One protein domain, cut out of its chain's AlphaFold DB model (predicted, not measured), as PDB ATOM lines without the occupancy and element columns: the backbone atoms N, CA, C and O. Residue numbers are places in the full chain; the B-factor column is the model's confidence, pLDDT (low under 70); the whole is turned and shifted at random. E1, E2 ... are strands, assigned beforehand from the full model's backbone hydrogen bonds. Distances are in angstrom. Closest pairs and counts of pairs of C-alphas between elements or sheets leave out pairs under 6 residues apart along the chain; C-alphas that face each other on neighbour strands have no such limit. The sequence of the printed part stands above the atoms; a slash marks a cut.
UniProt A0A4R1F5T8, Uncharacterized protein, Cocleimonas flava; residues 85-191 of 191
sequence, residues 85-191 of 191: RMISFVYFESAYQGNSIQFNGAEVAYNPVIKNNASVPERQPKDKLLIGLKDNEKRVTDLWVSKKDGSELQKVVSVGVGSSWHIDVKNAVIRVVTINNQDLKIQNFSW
ATOM      1  N   ARG A  85     170.254  97.809 172.629       82.44
ATOM      2  CA  ARG A  85     170.779  97.634 173.985       82.44
ATOM      3  C   ARG A  85     170.423  96.258 174.536       82.44
ATOM      4  O   ARG A  85     169.416  95.661 174.179       82.44
ATOM      5  N   MET A  86     171.294  95.734 175.390       87.94
ATOM      6  CA  MET A  86     171.092  94.427 176.017       87.94
ATOM      7  C   MET A  86     170.223  94.581 177.260       87.94
ATOM      8  O   MET A  86     170.561  95.386 178.130       87.94
ATOM      9  N   ILE A  87     169.172  93.776 177.396       90.25
ATOM     10  CA  ILE A  87     168.550  93.555 178.702       90.25
ATOM     11  C   ILE A  87     169.508  92.682 179.512       90.25
ATOM     12  O   ILE A  87     169.805  91.550 179.147       90.25
ATOM     13  N   SER A  88     170.035  93.245 180.590       87.44
ATOM     14  CA  SER A  88     171.001  92.593 181.479       87.44
ATOM     15  C   SER A  88     170.344  91.862 182.648       87.44
ATOM     16  O   SER A  88     170.917  90.908 183.159       87.44
ATOM     17  N   PHE A  89     169.148  92.289 183.058       89.00
ATOM     18  CA  PHE A  89     168.333  91.622 184.071       89.00
ATOM     19  C   PHE A  89     166.873  92.074 183.975       89.00
ATOM     20  O   PHE A  89     166.585  93.177 183.494       89.00
ATOM     21  N   VAL A  90     165.974  91.242 184.503       92.25
ATOM     22  CA  VAL A  90     164.601  91.616 184.861       92.25
ATOM     23  C   VAL A  90     164.310  91.055 186.249       92.25
ATOM     24  O   VAL A  90     164.536  89.867 186.490       92.25
ATOM     25  N   TYR A  91     163.802  91.901 187.140       93.12
ATOM     26  CA  TYR A  91     163.410  91.541 188.497       93.12
ATOM     27  C   TYR A  91     161.935  91.832 188.746       93.12
ATOM     28  O   TYR A  91     161.442  92.900 188.388       93.12
ATOM     29  N   PHE A  92     161.252  90.913 189.420       94.31
ATOM     30  CA  PHE A  92     159.910  91.120 189.953       94.31
ATOM     31  C   PHE A  92     159.694  90.303 191.221       94.31
ATOM     32  O   PHE A  92     160.268  89.228 191.382       94.31
ATOM     33  N   GLU A  93     158.858  90.818 192.117       95.25
ATOM     34  CA  GLU A  93     158.470  90.112 193.338       95.25
ATOM     35  C   GLU A  93     157.496  88.976 192.988       95.25
ATOM     36  O   GLU A  93     156.498  89.211 192.305       95.25
ATOM     37  N   SER A  94     157.769  87.755 193.445       92.81
ATOM     38  CA  SER A  94     157.016  86.542 193.092       92.81
ATOM     39  C   SER A  94     156.192  85.975 194.247       92.81
ATOM     40  O   SER A  94     155.172  85.341 194.004       92.81
ATOM     41  N   ALA A  95     156.594  86.190 195.500       93.12
ATOM     42  CA  ALA A  95     155.852  85.711 196.667       93.12
ATOM     43  C   ALA A  95     156.268  86.450 197.943       93.12
ATOM     44  O   ALA A  95     157.357  87.015 198.017       93.12
ATOM     45  N   TYR A  96     155.431  86.386 198.975       93.69
ATOM     46  CA  TYR A  96     155.861  86.579 200.358       93.69
ATOM     47  C   TYR A  96     156.057  85.201 200.994       93.69
ATOM     48  O   TYR A  96     155.146  84.377 200.976       93.69
ATOM     49  N   GLN A  97     157.246  84.931 201.530       90.94
ATOM     50  CA  GLN A  97     157.568  83.643 202.142       90.94
ATOM     51  C   GLN A  97     158.595  83.828 203.258       90.94
ATOM     52  O   GLN A  97     159.629  84.470 203.065       90.94
ATOM     53  N   GLY A  98     158.316  83.256 204.434       88.69
ATOM     54  CA  GLY A  98     159.266  83.240 205.552       88.69
ATOM     55  C   GLY A  98     159.718  84.636 205.996       88.69
ATOM     56  O   GLY A  98     160.906  84.851 206.211       88.69
ATOM     57  N   ASN A  99     158.791  85.595 206.096       92.06
ATOM     58  CA  ASN A  99     159.070  86.992 206.461       92.06
ATOM     59  C   ASN A  99     160.025  87.726 205.498       92.06
ATOM     60  O   ASN A  99     160.755  88.639 205.899       92.06
ATOM     61  N   SER A 100     160.022  87.322 204.228       93.38
ATOM     62  CA  SER A 100     160.792  87.933 203.146       93.38
ATOM     63  C   SER A 100     159.987  87.932 201.848       93.38
ATOM     64  O   SER A 100     159.035  87.164 201.689       93.38
ATOM     65  N   ILE A 101     160.367  88.794 200.912       93.88
ATOM     66  CA  ILE A 101     159.777  88.843 199.575       93.88
ATOM     67  C   ILE A 101     160.665  88.071 198.610       93.88
ATOM     68  O   ILE A 101     161.824  88.427 198.416       93.88
ATOM     69  N   GLN A 102     160.120  87.035 197.988       92.38
ATOM     70  CA  GLN A 102     160.787  86.289 196.931       92.38
ATOM     71  C   GLN A 102     160.769  87.077 195.625       92.38
ATOM     72  O   GLN A 102     159.829  87.827 195.350       92.38
ATOM     73  N   PHE A 103     161.811  86.894 194.820       91.81
ATOM     74  CA  PHE A 103     161.919  87.464 193.481       91.81
ATOM     75  C   PHE A 103     161.991  86.339 192.445       91.81
ATOM     76  O   PHE A 103     162.250  85.181 192.772       91.81
ATOM     77  N   ASN A 104     161.728  86.663 191.184       87.25
ATOM     78  CA  ASN A 104     161.776  85.705 190.085       87.25
ATOM     79  C   ASN A 104     163.109  84.943 190.010       87.25
ATOM     80  O   ASN A 104     164.178  85.544 189.927       87.25
ATOM     81  N   GLY A 105     163.024  83.608 189.995       63.12
ATOM     82  CA  GLY A 105     164.141  82.716 189.669       63.12
ATOM     83  C   GLY A 105     165.307  82.681 190.664       63.12
ATOM     84  O   GLY A 105     166.342  82.113 190.326       63.12
ATOM     85  N   ALA A 106     165.181  83.259 191.861       55.19
ATOM     86  CA  ALA A 106     166.245  83.225 192.861       55.19
ATOM     87  C   ALA A 106     165.694  82.988 194.267       55.19
ATOM     88  O   ALA A 106     164.804  83.707 194.724       55.19
ATOM     89  N   GLU A 107     166.304  82.050 194.992       51.53
ATOM     90  CA  GLU A 107     166.320  82.125 196.450       51.53
ATOM     91  C   GLU A 107     166.992  83.449 196.837       51.53
ATOM     92  O   GLU A 107     168.145  83.723 196.491       51.53
ATOM     93  N   VAL A 108     166.251  84.304 197.540       51.62
ATOM     94  CA  VAL A 108     166.637  85.677 197.920       51.62
ATOM     95  C   VAL A 108     168.001  85.759 198.615       51.62
ATOM     96  O   VAL A 108     168.654  86.801 198.552       51.62
ATOM     97  N   ALA A 109     168.443  84.675 199.258       50.53
ATOM     98  CA  ALA A 109     169.626  84.629 200.110       50.53
ATOM     99  C   ALA A 109     170.937  85.073 199.425       50.53
ATOM    100  O   ALA A 109     171.849  85.509 200.124       50.53
ATOM    101  N   TYR A 110     171.027  85.027 198.089       56.94
ATOM    102  CA  TYR A 110     172.268  85.328 197.357       56.94
ATOM    103  C   TYR A 110     172.152  86.421 196.287       56.94
ATOM    104  O   TYR A 110     173.071  86.577 195.485       56.94
ATOM    105  N   ASN A 111     171.065  87.201 196.245       71.56
ATOM    106  CA  ASN A 111     170.947  88.277 195.257       71.56
ATOM    107  C   ASN A 111     171.552  89.600 195.789       71.56
ATOM    108  O   ASN A 111     170.937  90.246 196.642       71.56
ATOM    109  N   PRO A 112     172.713  90.067 195.279       78.31
ATOM    110  CA  PRO A 112     173.415  91.230 195.834       78.31
ATOM    111  C   PRO A 112     172.662  92.559 195.663       78.31
ATOM    112  O   PRO A 112     172.975  93.535 196.358       78.31
ATOM    113  N   VAL A 113     171.681  92.617 194.753       90.81
ATOM    114  CA  VAL A 113     170.883  93.825 194.500       90.81
ATOM    115  C   VAL A 113     169.556  93.844 195.257       90.81
ATOM    116  O   VAL A 113     168.885  94.870 195.232       90.81
ATOM    117  N   ILE A 114     169.177  92.776 195.969       92.44
ATOM    118  CA  ILE A 114     167.990  92.760 196.837       92.44
ATOM    119  C   ILE A 114     168.451  92.898 198.287       92.44
ATOM    120  O   ILE A 114     169.064  91.994 198.850       92.44
ATOM    121  N   LYS A 115     168.175  94.044 198.908       93.94
ATOM    122  CA  LYS A 115     168.631  94.365 200.266       93.94
ATOM    123  C   LYS A 115     167.462  94.656 201.194       93.94
ATOM    124  O   LYS A 115     166.351  94.962 200.765       93.94
ATOM    125  N   ASN A 116     167.744  94.574 202.495       94.56
ATOM    126  CA  ASN A 116     166.782  94.859 203.559       94.56
ATOM    127  C   ASN A 116     165.475  94.051 203.415       94.56
ATOM    128  O   ASN A 116     164.377  94.584 203.539       94.56
ATOM    129  N   ASN A 117     165.612  92.757 203.117       93.75
ATOM    130  CA  ASN A 117     164.509  91.843 202.810       93.75
ATOM    131  C   ASN A 117     164.268  90.788 203.910       93.75
ATOM    132  O   ASN A 117     163.705  89.730 203.662       93.75
ATOM    133  N   ALA A 118     164.731  91.050 205.131       92.38
ATOM    134  CA  ALA A 118     164.521  90.168 206.280       92.38
ATOM    135  C   ALA A 118     163.505  90.787 207.239       92.38
ATOM    136  O   ALA A 118     163.620  91.972 207.547       92.38
ATOM    137  N   SER A 119     162.567  89.999 207.774       93.94
ATOM    138  CA  SER A 119     161.497  90.502 208.659       93.94
ATOM    139  C   SER A 119     160.662  91.604 207.994       93.94
ATOM    140  O   SER A 119     160.424  92.665 208.574       93.94
ATOM    141  N   VAL A 120     160.306  91.398 206.728       94.06
ATOM    142  CA  VAL A 120     159.375  92.270 206.003       94.06
ATOM    143  C   VAL A 120     157.959  91.973 206.514       94.06
ATOM    144  O   VAL A 120     157.644  90.796 206.679       94.06
ATOM    145  N   PRO A 121     157.108  92.984 206.780       94.38
ATOM    146  CA  PRO A 121     155.698  92.748 207.085       94.38
ATOM    147  C   PRO A 121     155.004  91.984 205.956       94.38
ATOM    148  O   PRO A 121     155.325  92.192 204.783       94.38
ATOM    149  N   GLU A 122     154.040  91.137 206.305       95.50
ATOM    150  CA  GLU A 122     153.247  90.420 205.310       95.50
ATOM    151  C   GLU A 122     152.537  91.400 204.371       95.50
ATOM    152  O   GLU A 122     151.868  92.343 204.800       95.50
ATOM    153  N   ARG A 123     152.724  91.184 203.068       95.50
ATOM    154  CA  ARG A 123     152.093  91.960 202.003       95.50
ATOM    155  C   ARG A 123     152.081  91.172 200.704       95.50
ATOM    156  O   ARG A 123     152.905  90.282 200.499       95.50
ATOM    157  N   GLN A 124     151.203  91.572 199.791       95.50
ATOM    158  CA  GLN A 124     151.234  91.053 198.430       95.50
ATOM    159  C   GLN A 124     152.492  91.531 197.679       95.50
ATOM    160  O   GLN A 124     152.968  92.654 197.920       95.50
ATOM    161  N   PRO A 125     153.044  90.701 196.774       96.25
ATOM    162  CA  PRO A 125     154.070  91.124 195.832       96.25
ATOM    163  C   PRO A 125     153.607  92.307 194.982       96.25
ATOM    164  O   PRO A 125     152.453  92.377 194.556       96.25
ATOM    165  N   LYS A 126     154.514  93.246 194.729       97.50
ATOM    166  CA  LYS A 126     154.235  94.440 193.930       97.50
ATOM    167  C   LYS A 126     153.993  94.078 192.468       97.50
ATOM    168  O   LYS A 126     154.697  93.248 191.894       97.50
ATOM    169  N   ASP A 127     153.046  94.775 191.849       97.81
ATOM    170  CA  ASP A 127     152.817  94.740 190.405       97.81
ATOM    171  C   ASP A 127     153.849  95.610 189.670       97.81
ATOM    172  O   ASP A 127     153.524  96.654 189.108       97.81
ATOM    173  N   LYS A 128     155.129  95.222 189.747       97.81
ATOM    174  CA  LYS A 128     156.220  95.899 189.040       97.81
ATOM    175  C   LYS A 128     157.260  94.940 188.475       97.81
ATOM    176  O   LYS A 128     157.584  93.922 189.089       97.81
ATOM    177  N   LEU A 129     157.827  95.333 187.337       96.69
ATOM    178  CA  LEU A 129     159.069  94.812 186.775       96.69
ATOM    179  C   LEU A 129     160.149  95.886 186.897       96.69
ATOM    180  O   LEU A 129     159.901  97.052 186.596       96.69
ATOM    181  N   LEU A 130     161.358  95.490 187.283       96.69
ATOM    182  CA  LEU A 130     162.570  96.289 187.137       96.69
ATOM    183  C   LEU A 130     163.436  95.675 186.041       96.69
ATOM    184  O   LEU A 130     163.747  94.491 186.092       96.69
ATOM    185  N   ILE A 131     163.868  96.486 185.083       94.50
ATOM    186  CA  ILE A 131     164.625  96.062 183.908       94.50
ATOM    187  C   ILE A 131     165.920  96.864 183.818       94.50
ATOM    188  O   ILE A 131     165.915  98.088 183.947       94.50
ATOM    189  N   GLY A 132     167.035  96.179 183.571       93.88
ATOM    190  CA  GLY A 132     168.332  96.815 183.345       93.88
ATOM    191  C   GLY A 132     168.728  96.786 181.879       93.88
ATOM    192  O   GLY A 132     169.077  95.720 181.375       93.88
ATOM    193  N   LEU A 133     168.761  97.936 181.207       93.19
ATOM    194  CA  LEU A 133     169.291  98.061 179.846       93.19
ATOM    195  C   LEU A 133     170.756  98.494 179.877       93.19
ATOM    196  O   LEU A 133     171.065  99.629 180.237       93.19
ATOM    197  N   LYS A 134     171.661  97.605 179.468       90.56
ATOM    198  CA  LYS A 134     173.096  97.887 179.397       90.56
ATOM    199  C   LYS A 134     173.449  98.556 178.069       90.56
ATOM    200  O   LYS A 134     173.182  98.012 176.995       90.56
ATOM    201  N   ASP A 135     174.086  99.716 178.169       87.62
ATOM    202  CA  ASP A 135     174.771 100.405 177.080       87.62
ATOM    203  C   ASP A 135     176.279 100.181 177.269       87.62
ATOM    204  O   ASP A 135     176.913 100.747 178.166       87.62
ATOM    205  N   ASN A 136     176.837  99.271 176.467       82.88
ATOM    206  CA  ASN A 136     178.240  98.876 176.585       82.88
ATOM    207  C   ASN A 136     179.194  99.987 176.130       82.88
ATOM    208  O   ASN A 136     180.285 100.089 176.687       82.88
ATOM    209  N   GLU A 137     178.791 100.820 175.166       84.62
ATOM    210  CA  GLU A 137     179.620 101.917 174.655       84.62
ATOM    211  C   GLU A 137     179.795 102.993 175.725       84.62
ATOM    212  O   GLU A 137     180.908 103.436 176.006       84.62
ATOM    213  N   LYS A 138     178.697 103.361 176.390       86.75
ATOM    214  CA  LYS A 138     178.705 104.390 177.440       86.75
ATOM    215  C   LYS A 138     179.067 103.847 178.820       86.75
ATOM    216  O   LYS A 138     179.216 104.629 179.755       86.75
ATOM    217  N   ARG A 139     179.201 102.523 178.965       89.62
ATOM    218  CA  ARG A 139     179.428 101.824 180.242       89.62
ATOM    219  C   ARG A 139     178.404 102.219 181.316       89.62
ATOM    220  O   ARG A 139     178.756 102.415 182.480       89.62
ATOM    221  N   VAL A 140     177.138 102.329 180.919       93.12
ATOM    222  CA  VAL A 140     176.018 102.627 181.823       93.12
ATOM    223  C   VAL A 140     174.957 101.534 181.756       93.12
ATOM    224  O   VAL A 140     174.773 100.881 180.725       93.12
ATOM    225  N   THR A 141     174.217 101.374 182.846       94.25
ATOM    226  CA  THR A 141     172.984 100.589 182.881       94.25
ATOM    227  C   THR A 141     171.817 101.517 183.179       94.25
ATOM    228  O   THR A 141     171.752 102.127 184.244       94.25
ATOM    229  N   ASP A 142     170.881 101.619 182.242       96.25
ATOM    230  CA  ASP A 142     169.614 102.298 182.478       96.25
ATOM    231  C   ASP A 142     168.680 101.369 183.254       96.25
ATOM    232  O   ASP A 142     168.398 100.256 182.808       96.25
ATOM    233  N   LEU A 143     168.168 101.844 184.384       97.12
ATOM    234  CA  LEU A 143     167.112 101.181 185.136       97.12
ATOM    235  C   LEU A 143     165.758 101.656 184.616       97.12
ATOM    236  O   LEU A 143     165.496 102.860 184.560       97.12
ATOM    237  N   TRP A 144     164.909 100.706 184.252       97.56
ATOM    238  CA  TRP A 144     163.551 100.923 183.769       97.56
ATOM    239  C   TRP A 144     162.562 100.187 184.657       97.56
ATOM    240  O   TRP A 144     162.857  99.093 185.128       97.56
ATOM    241  N   VAL A 145     161.390 100.769 184.867       98.00
ATOM    242  CA  VAL A 145     160.308 100.151 185.632       98.00
ATOM    243  C   VAL A 145     159.043 100.129 184.790       98.00
ATOM    244  O   VAL A 145     158.770 101.093 184.079       98.00
ATOM    245  N   SER A 146     158.286  99.043 184.885       98.12
ATOM    246  CA  SER A 146     156.939  98.895 184.321       98.12
ATOM    247  C   SER A 146     156.040  98.160 185.314       98.12
ATOM    248  O   SER A 146     156.528  97.622 186.311       98.12
ATOM    249  N   LYS A 147     154.742  98.064 185.022       98.19
ATOM    250  CA  LYS A 147     153.868  97.041 185.621       98.19
ATOM    251  C   LYS A 147     154.235  95.644 185.116       98.19
ATOM    252  O   LYS A 147     154.969  95.517 184.127       98.19
ATOM    253  N   LYS A 148     153.744  94.585 185.773       97.50
ATOM    254  CA  LYS A 148     154.006  93.186 185.375       97.50
ATOM    255  C   LYS A 148     153.447  92.834 184.009       97.50
ATOM    256  O   LYS A 148     154.033  92.014 183.309       97.50
ATOM    257  N   ASP A 149     152.378  93.496 183.598       97.38
ATOM    258  CA  ASP A 149     151.849  93.366 182.247       97.38
ATOM    259  C   ASP A 149     152.706  94.116 181.201       97.38
ATOM    260  O   ASP A 149     152.421  94.045 180.013       97.38
ATOM    261  N   GLY A 150     153.741  94.858 181.604       96.81
ATOM    262  CA  GLY A 150     154.598  95.654 180.719       96.81
ATOM    263  C   GLY A 150     154.074  97.055 180.401       96.81
ATOM    264  O   GLY A 150     154.741  97.795 179.683       96.81
ATOM    265  N   SER A 151     152.909  97.451 180.922       97.12
ATOM    266  CA  SER A 151     152.423  98.828 180.795       97.12
ATOM    267  C   SER A 151     153.216  99.797 181.683       97.12
ATOM    268  O   SER A 151     153.945  99.387 182.588       97.12
ATOM    269  N   GLU A 152     153.087 101.101 181.413       96.69
ATOM    270  CA  GLU A 152     153.743 102.173 182.186       96.69
ATOM    271  C   GLU A 152     155.278 102.055 182.235       96.69
ATOM    272  O   GLU A 152     155.923 102.462 183.204       96.69
ATOM    273  N   LEU A 153     155.874 101.497 181.177       96.94
ATOM    274  CA  LEU A 153     157.318 101.357 181.055       96.94
ATOM    275  C   LEU A 153     158.000 102.728 180.973       96.94
ATOM    276  O   LEU A 153     157.788 103.497 180.036       96.94
ATOM    277  N   GLN A 154     158.880 103.007 181.929       96.88
ATOM    278  CA  GLN A 154     159.604 104.270 182.009       96.88
ATOM    279  C   GLN A 154     161.024 104.091 182.532       96.88
ATOM    280  O   GLN A 154     161.311 103.226 183.363       96.88
ATOM    281  N   LYS A 155     161.928 104.950 182.061       96.88
ATOM    282  CA  LYS A 155     163.291 105.031 182.580       96.88
ATOM    283  C   LYS A 155     163.277 105.738 183.929       96.88
ATOM    284  O   LYS A 155     162.770 106.847 184.041       96.88
ATOM    285  N   VAL A 156     163.907 105.121 184.919       97.38
ATOM    286  CA  VAL A 156     164.060 105.671 186.267       97.38
ATOM    287  C   VAL A 156     165.363 106.456 186.385       97.38
ATOM    288  O   VAL A 156     165.365 107.606 186.817       97.38
ATOM    289  N   VAL A 157     166.489 105.845 186.003       97.69
ATOM    290  CA  VAL A 157     167.827 106.426 186.192       97.69
ATOM    291  C   VAL A 157     168.871 105.710 185.333       97.69
ATOM    292  O   VAL A 157     168.696 104.546 184.983       97.69
ATOM    293  N   SER A 158     169.964 106.395 184.995       96.75
ATOM    294  CA  SER A 158     171.175 105.777 184.437       96.75
ATOM    295  C   SER A 158     172.208 105.575 185.538       96.75
ATOM    296  O   SER A 158     172.579 106.532 186.214       96.75
ATOM    297  N   VAL A 159     172.699 104.350 185.693       95.88
ATOM    298  CA  VAL A 159     173.752 104.006 186.652       95.88
ATOM    299  C   VAL A 159     175.058 103.823 185.890       95.88
ATOM    300  O   VAL A 159     175.195 102.901 185.088       95.88
ATOM    301  N   GLY A 160     175.999 104.742 186.105       92.75
ATOM    302  CA  GLY A 160     177.326 104.691 185.497       92.75
ATOM    303  C   GLY A 160     178.352 103.937 186.339       92.75
ATOM    304  O   GLY A 160     178.084 103.516 187.467       92.75
ATOM    305  N   VAL A 161     179.558 103.809 185.784       85.06
ATOM    306  CA  VAL A 161     180.728 103.270 186.490       85.06
ATOM    307  C   VAL A 161     180.962 104.046 187.795       85.06
ATOM    308  O   VAL A 161     180.820 105.266 187.829       85.06
ATOM    309  N   GLY A 162     181.290 103.338 188.879       85.62
ATOM    310  CA  GLY A 162     181.491 103.934 190.209       85.62
ATOM    311  C   GLY A 162     180.202 104.176 191.007       85.62
ATOM    312  O   GLY A 162     180.258 104.635 192.146       85.62
ATOM    313  N   SER A 163     179.039 103.838 190.444       93.69
ATOM    314  CA  SER A 163     177.770 103.802 191.171       93.69
ATOM    315  C   SER A 163     177.324 102.363 191.423       93.69
ATOM    316  O   SER A 163     177.604 101.457 190.642       93.69
ATOM    317  N   SER A 164     176.591 102.156 192.510       94.38
ATOM    318  CA  SER A 164     175.909 100.899 192.818       94.38
ATOM    319  C   SER A 164     174.416 101.147 192.976       94.38
ATOM    320  O   SER A 164     173.988 102.273 193.236       94.38
ATOM    321  N   TRP A 165     173.609 100.103 192.825       95.94
ATOM    322  CA  TRP A 165     172.175 100.191 193.058       95.94
ATOM    323  C   TRP A 165     171.653  98.928 193.740       95.94
ATOM    324  O   TRP A 165     172.297  97.879 193.707       95.94
ATOM    325  N   HIS A 166     170.511  99.044 194.409       96.50
ATOM    326  CA  HIS A 166     169.778  97.915 194.978       96.50
ATOM    327  C   HIS A 166     168.300  98.263 195.169       96.50
ATOM    328  O   HIS A 166     167.941  99.434 195.271       96.50
ATOM    329  N   ILE A 167     167.456  97.243 195.272       96.69
ATOM    330  CA  ILE A 167     166.103  97.347 195.813       96.69
ATOM    331  C   ILE A 167     166.195  97.227 197.339       96.69
ATOM    332  O   ILE A 167     166.743  96.258 197.863       96.69
ATOM    333  N   ASP A 168     165.666  98.214 198.053       96.94
ATOM    334  CA  ASP A 168     165.448  98.194 199.499       96.94
ATOM    335  C   ASP A 168     163.992  97.789 199.760       96.94
ATOM    336  O   ASP A 168     163.065  98.588 199.595       96.94
ATOM    337  N   VAL A 169     163.786  96.517 200.116       95.94
ATOM    338  CA  VAL A 169     162.451  95.900 200.091       95.94
ATOM    339  C   VAL A 169     161.511  96.486 201.142       95.94
ATOM    340  O   VAL A 169     160.353  96.762 200.822       95.94
ATOM    341  N   LYS A 170     161.979  96.708 202.378       95.25
ATOM    342  CA  LYS A 170     161.139  97.310 203.433       95.25
ATOM    343  C   LYS A 170     160.747  98.743 203.115       95.25
ATOM    344  O   LYS A 170     159.616  99.128 203.383       95.25
ATOM    345  N   ASN A 171     161.676  99.518 202.559       97.00
ATOM    346  CA  ASN A 171     161.428 100.926 202.264       97.00
ATOM    347  C   ASN A 171     160.738 101.140 200.915       97.00
ATOM    348  O   ASN A 171     160.394 102.274 200.600       97.00
ATOM    349  N   ALA A 172     160.533 100.078 200.127       96.25
ATOM    350  CA  ALA A 172     159.902 100.148 198.815       96.25
ATOM    351  C   ALA A 172     160.579 101.186 197.895       96.25
ATOM    352  O   ALA A 172     159.920 102.002 197.246       96.25
ATOM    353  N   VAL A 173     161.917 101.147 197.833       98.06
ATOM    354  CA  VAL A 173     162.696 102.012 196.937       98.06
ATOM    355  C   VAL A 173     163.783 101.260 196.178       98.06
ATOM    356  O   VAL A 173     164.417 100.350 196.705       98.06
ATOM    357  N   ILE A 174     164.052 101.701 194.952       98.31
ATOM    358  CA  ILE A 174     165.318 101.462 194.261       98.31
ATOM    359  C   ILE A 174     166.272 102.564 194.714       98.31
ATOM    360  O   ILE A 174     166.007 103.750 194.502       98.31
ATOM    361  N   ARG A 175     167.386 102.188 195.337       98.06
ATOM    362  CA  ARG A 175     168.409 103.118 195.811       98.06
ATOM    363  C   ARG A 175     169.628 103.058 194.910       98.06
ATOM    364  O   ARG A 175     170.207 101.988 194.738       98.06
ATOM    365  N   VAL A 176     170.046 104.211 194.402       97.81
ATOM    366  CA  VAL A 176     171.322 104.396 193.705       97.81
ATOM    367  C   VAL A 176     172.280 105.131 194.630       97.81
ATOM    368  O   VAL A 176     171.917 106.135 195.242       97.81
ATOM    369  N   VAL A 177     173.496 104.606 194.736       96.69
ATOM    370  CA  VAL A 177     174.567 105.133 195.576       96.69
ATOM    371  C   VAL A 177     175.774 105.417 194.695       96.69
ATOM    372  O   VAL A 177     176.314 104.503 194.072       96.69
ATOM    373  N   THR A 178     176.210 106.669 194.668       95.06
ATOM    374  CA  THR A 178     177.380 107.126 193.914       95.06
ATOM    375  C   THR A 178     178.401 107.701 194.884       95.06
ATOM    376  O   THR A 178     178.036 108.486 195.760       95.06
ATOM    377  N   ILE A 179     179.667 107.319 194.726       90.25
ATOM    378  CA  ILE A 179     180.782 107.848 195.519       90.25
ATOM    379  C   ILE A 179     181.726 108.581 194.569       90.25
ATOM    380  O   ILE A 179     182.322 107.954 193.697       90.25
ATOM    381  N   ASN A 180     181.877 109.893 194.755       88.06
ATOM    382  CA  ASN A 180     182.769 110.734 193.957       88.06
ATOM    383  C   ASN A 180     183.691 111.509 194.895       88.06
ATOM    384  O   ASN A 180     183.204 112.335 195.653       88.06
ATOM    385  N   ASN A 181     185.006 111.277 194.846       85.31
ATOM    386  CA  ASN A 181     185.994 112.046 195.620       85.31
ATOM    387  C   ASN A 181     185.623 112.241 197.109       85.31
ATOM    388  O   ASN A 181     185.759 113.337 197.632       85.31
ATOM    389  N   GLN A 182     185.180 111.167 197.777       85.69
ATOM    390  CA  GLN A 182     184.708 111.138 199.178       85.69
ATOM    391  C   GLN A 182     183.298 111.699 199.435       85.69
ATOM    392  O   GLN A 182     182.778 111.499 200.532       85.69
ATOM    393  N   ASP A 183     182.626 112.266 198.434       91.88
ATOM    394  CA  ASP A 183     181.217 112.645 198.538       91.88
ATOM    395  C   ASP A 183     180.299 111.461 198.217       91.88
ATOM    396  O   ASP A 183     180.416 110.804 197.176       91.88
ATOM    397  N   LEU A 184     179.350 111.213 199.120       93.94
ATOM    398  CA  LEU A 184     178.314 110.197 198.973       93.94
ATOM    399  C   LEU A 184     177.020 110.839 198.470       93.94
ATOM    400  O   LEU A 184     176.396 111.638 199.167       93.94
ATOM    401  N   LYS A 185     176.559 110.421 197.290       96.19
ATOM    402  CA  LYS A 185     175.245 110.792 196.757       96.19
ATOM    403  C   LYS A 185     174.308 109.591 196.785       96.19
ATOM    404  O   LYS A 185     174.627 108.537 196.237       96.19
ATOM    405  N   ILE A 186     173.132 109.775 197.382       97.31
ATOM    406  CA  ILE A 186     172.064 108.771 197.424       97.31
ATOM    407  C   ILE A 186     170.839 109.314 196.692       97.31
ATOM    408  O   ILE A 186     170.381 110.423 196.966       97.31
ATOM    409  N   GLN A 187     170.293 108.519 195.778       97.94
ATOM    410  CA  GLN A 187     169.023 108.792 195.110       97.94
ATOM    411  C   GLN A 187     168.079 107.616 195.344       97.94
ATOM    412  O   GLN A 187     168.480 106.462 195.193       97.94
ATOM    413  N   ASN A 188     166.836 107.912 195.716       98.19
ATOM    414  CA  ASN A 188     165.799 106.908 195.930       98.19
ATOM    415  C   ASN A 188     164.696 107.096 194.887       98.19
ATOM    416  O   ASN A 188     164.247 108.216 194.649       98.19
ATOM    417  N   PHE A 189     164.242 105.991 194.315       98.06
ATOM    418  CA  PHE A 189     163.151 105.938 193.350       98.06
ATOM    419  C   PHE A 189     162.117 104.922 193.824       98.06
ATOM    420  O   PHE A 189     162.479 103.954 194.484       98.06
ATOM    421  N   SER A 190     160.838 105.119 193.508       96.19
ATOM    422  CA  SER A 190     159.781 104.216 193.977       96.19
ATOM    423  C   SER A 190     159.959 102.795 193.432       96.19
ATOM    424  O   SER A 190     160.000 102.593 192.216       96.19
ATOM    425  N   TRP A 191     159.977 101.819 194.344       95.19
ATOM    426  CA  TRP A 191     159.798 100.398 194.060       95.19
ATOM    427  C   TRP A 191     158.388  99.968 194.436       95.19
ATOM    428  O   TRP A 191     157.895 100.274 195.539       95.19
TER     429      TRP A 191
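What this domain is: This is residues 85 to 191 of the 191 residues of an uncharacterized protein of Cocleimonas flava (UniProt A0A4R1F5T8). A sandwich of two strongly twisted sheets, E1 E4 E5 E6 and E7 E8 E9, lies face to face, and the small hairpin E2 and E3 continues from E1 at one end. A long link, residues 104 to 128, leads back from that hairpin to E4, pairing briefly with E7 on the way. The printed part has 107 residues, with no named helix and nine named strands, E1 to E9 in order; it is all strand, and the three sheets are antiparallel. It is compact, with a radius of gyration of the C-alphas of 14.1 A and spans of 39 by 33 by 22 A.

Where its parts are: E1 is residues 86 to 91, beginning at C-alpha 86 (171.092, 94.427, 176.017); E2 is 93 to 97 and E3 is 100 to 103. E4, residues 129 to 135, is 19.3 A long, E5, 140 to 146, 19.6 A, and E6, 154 to 160, 18.1 A. E7 is 163 to 168, E8, 173 to 180, is 22.1 A, and E9, 183 to 190, is 23.5 A, ending at C-alpha 190 (159.781, 104.216, 193.977).

How they stand to each other: E4, E5 and E6 form a meander, each the antiparallel neighbour of the one before, with N 131 and O 144 at 2.8 A and N 143 and O 157 at 2.8 A. E1 is an edge strand beside E4, with N 88 and O 132 at 2.8 A. E1 runs on into E2 at 29 degrees, and the hairpin E2 and E3 has N 94 and O 102 at 2.8 A. E7, E8 and E9 form the second meander, with N 166 and O 175 at 3.0 A and N 176 and O 187 at 2.9 A. Between the sheets, the closest C-alphas of E6 and E9, Val 156 and Phe 189, are 7.1 A apart. Residues 114 to 115 pair parallel with residues 167 to 168 of E7.

The domain as a whole: The C-alphas of Glu 122 and Glu 137, the two farthest apart, are 42.0 A apart. The printed part has no cut and ends at the chain's last residue, 191. The link E3 to E4 is long, and residues 105 to 110 in it are under 70 in pLDDT.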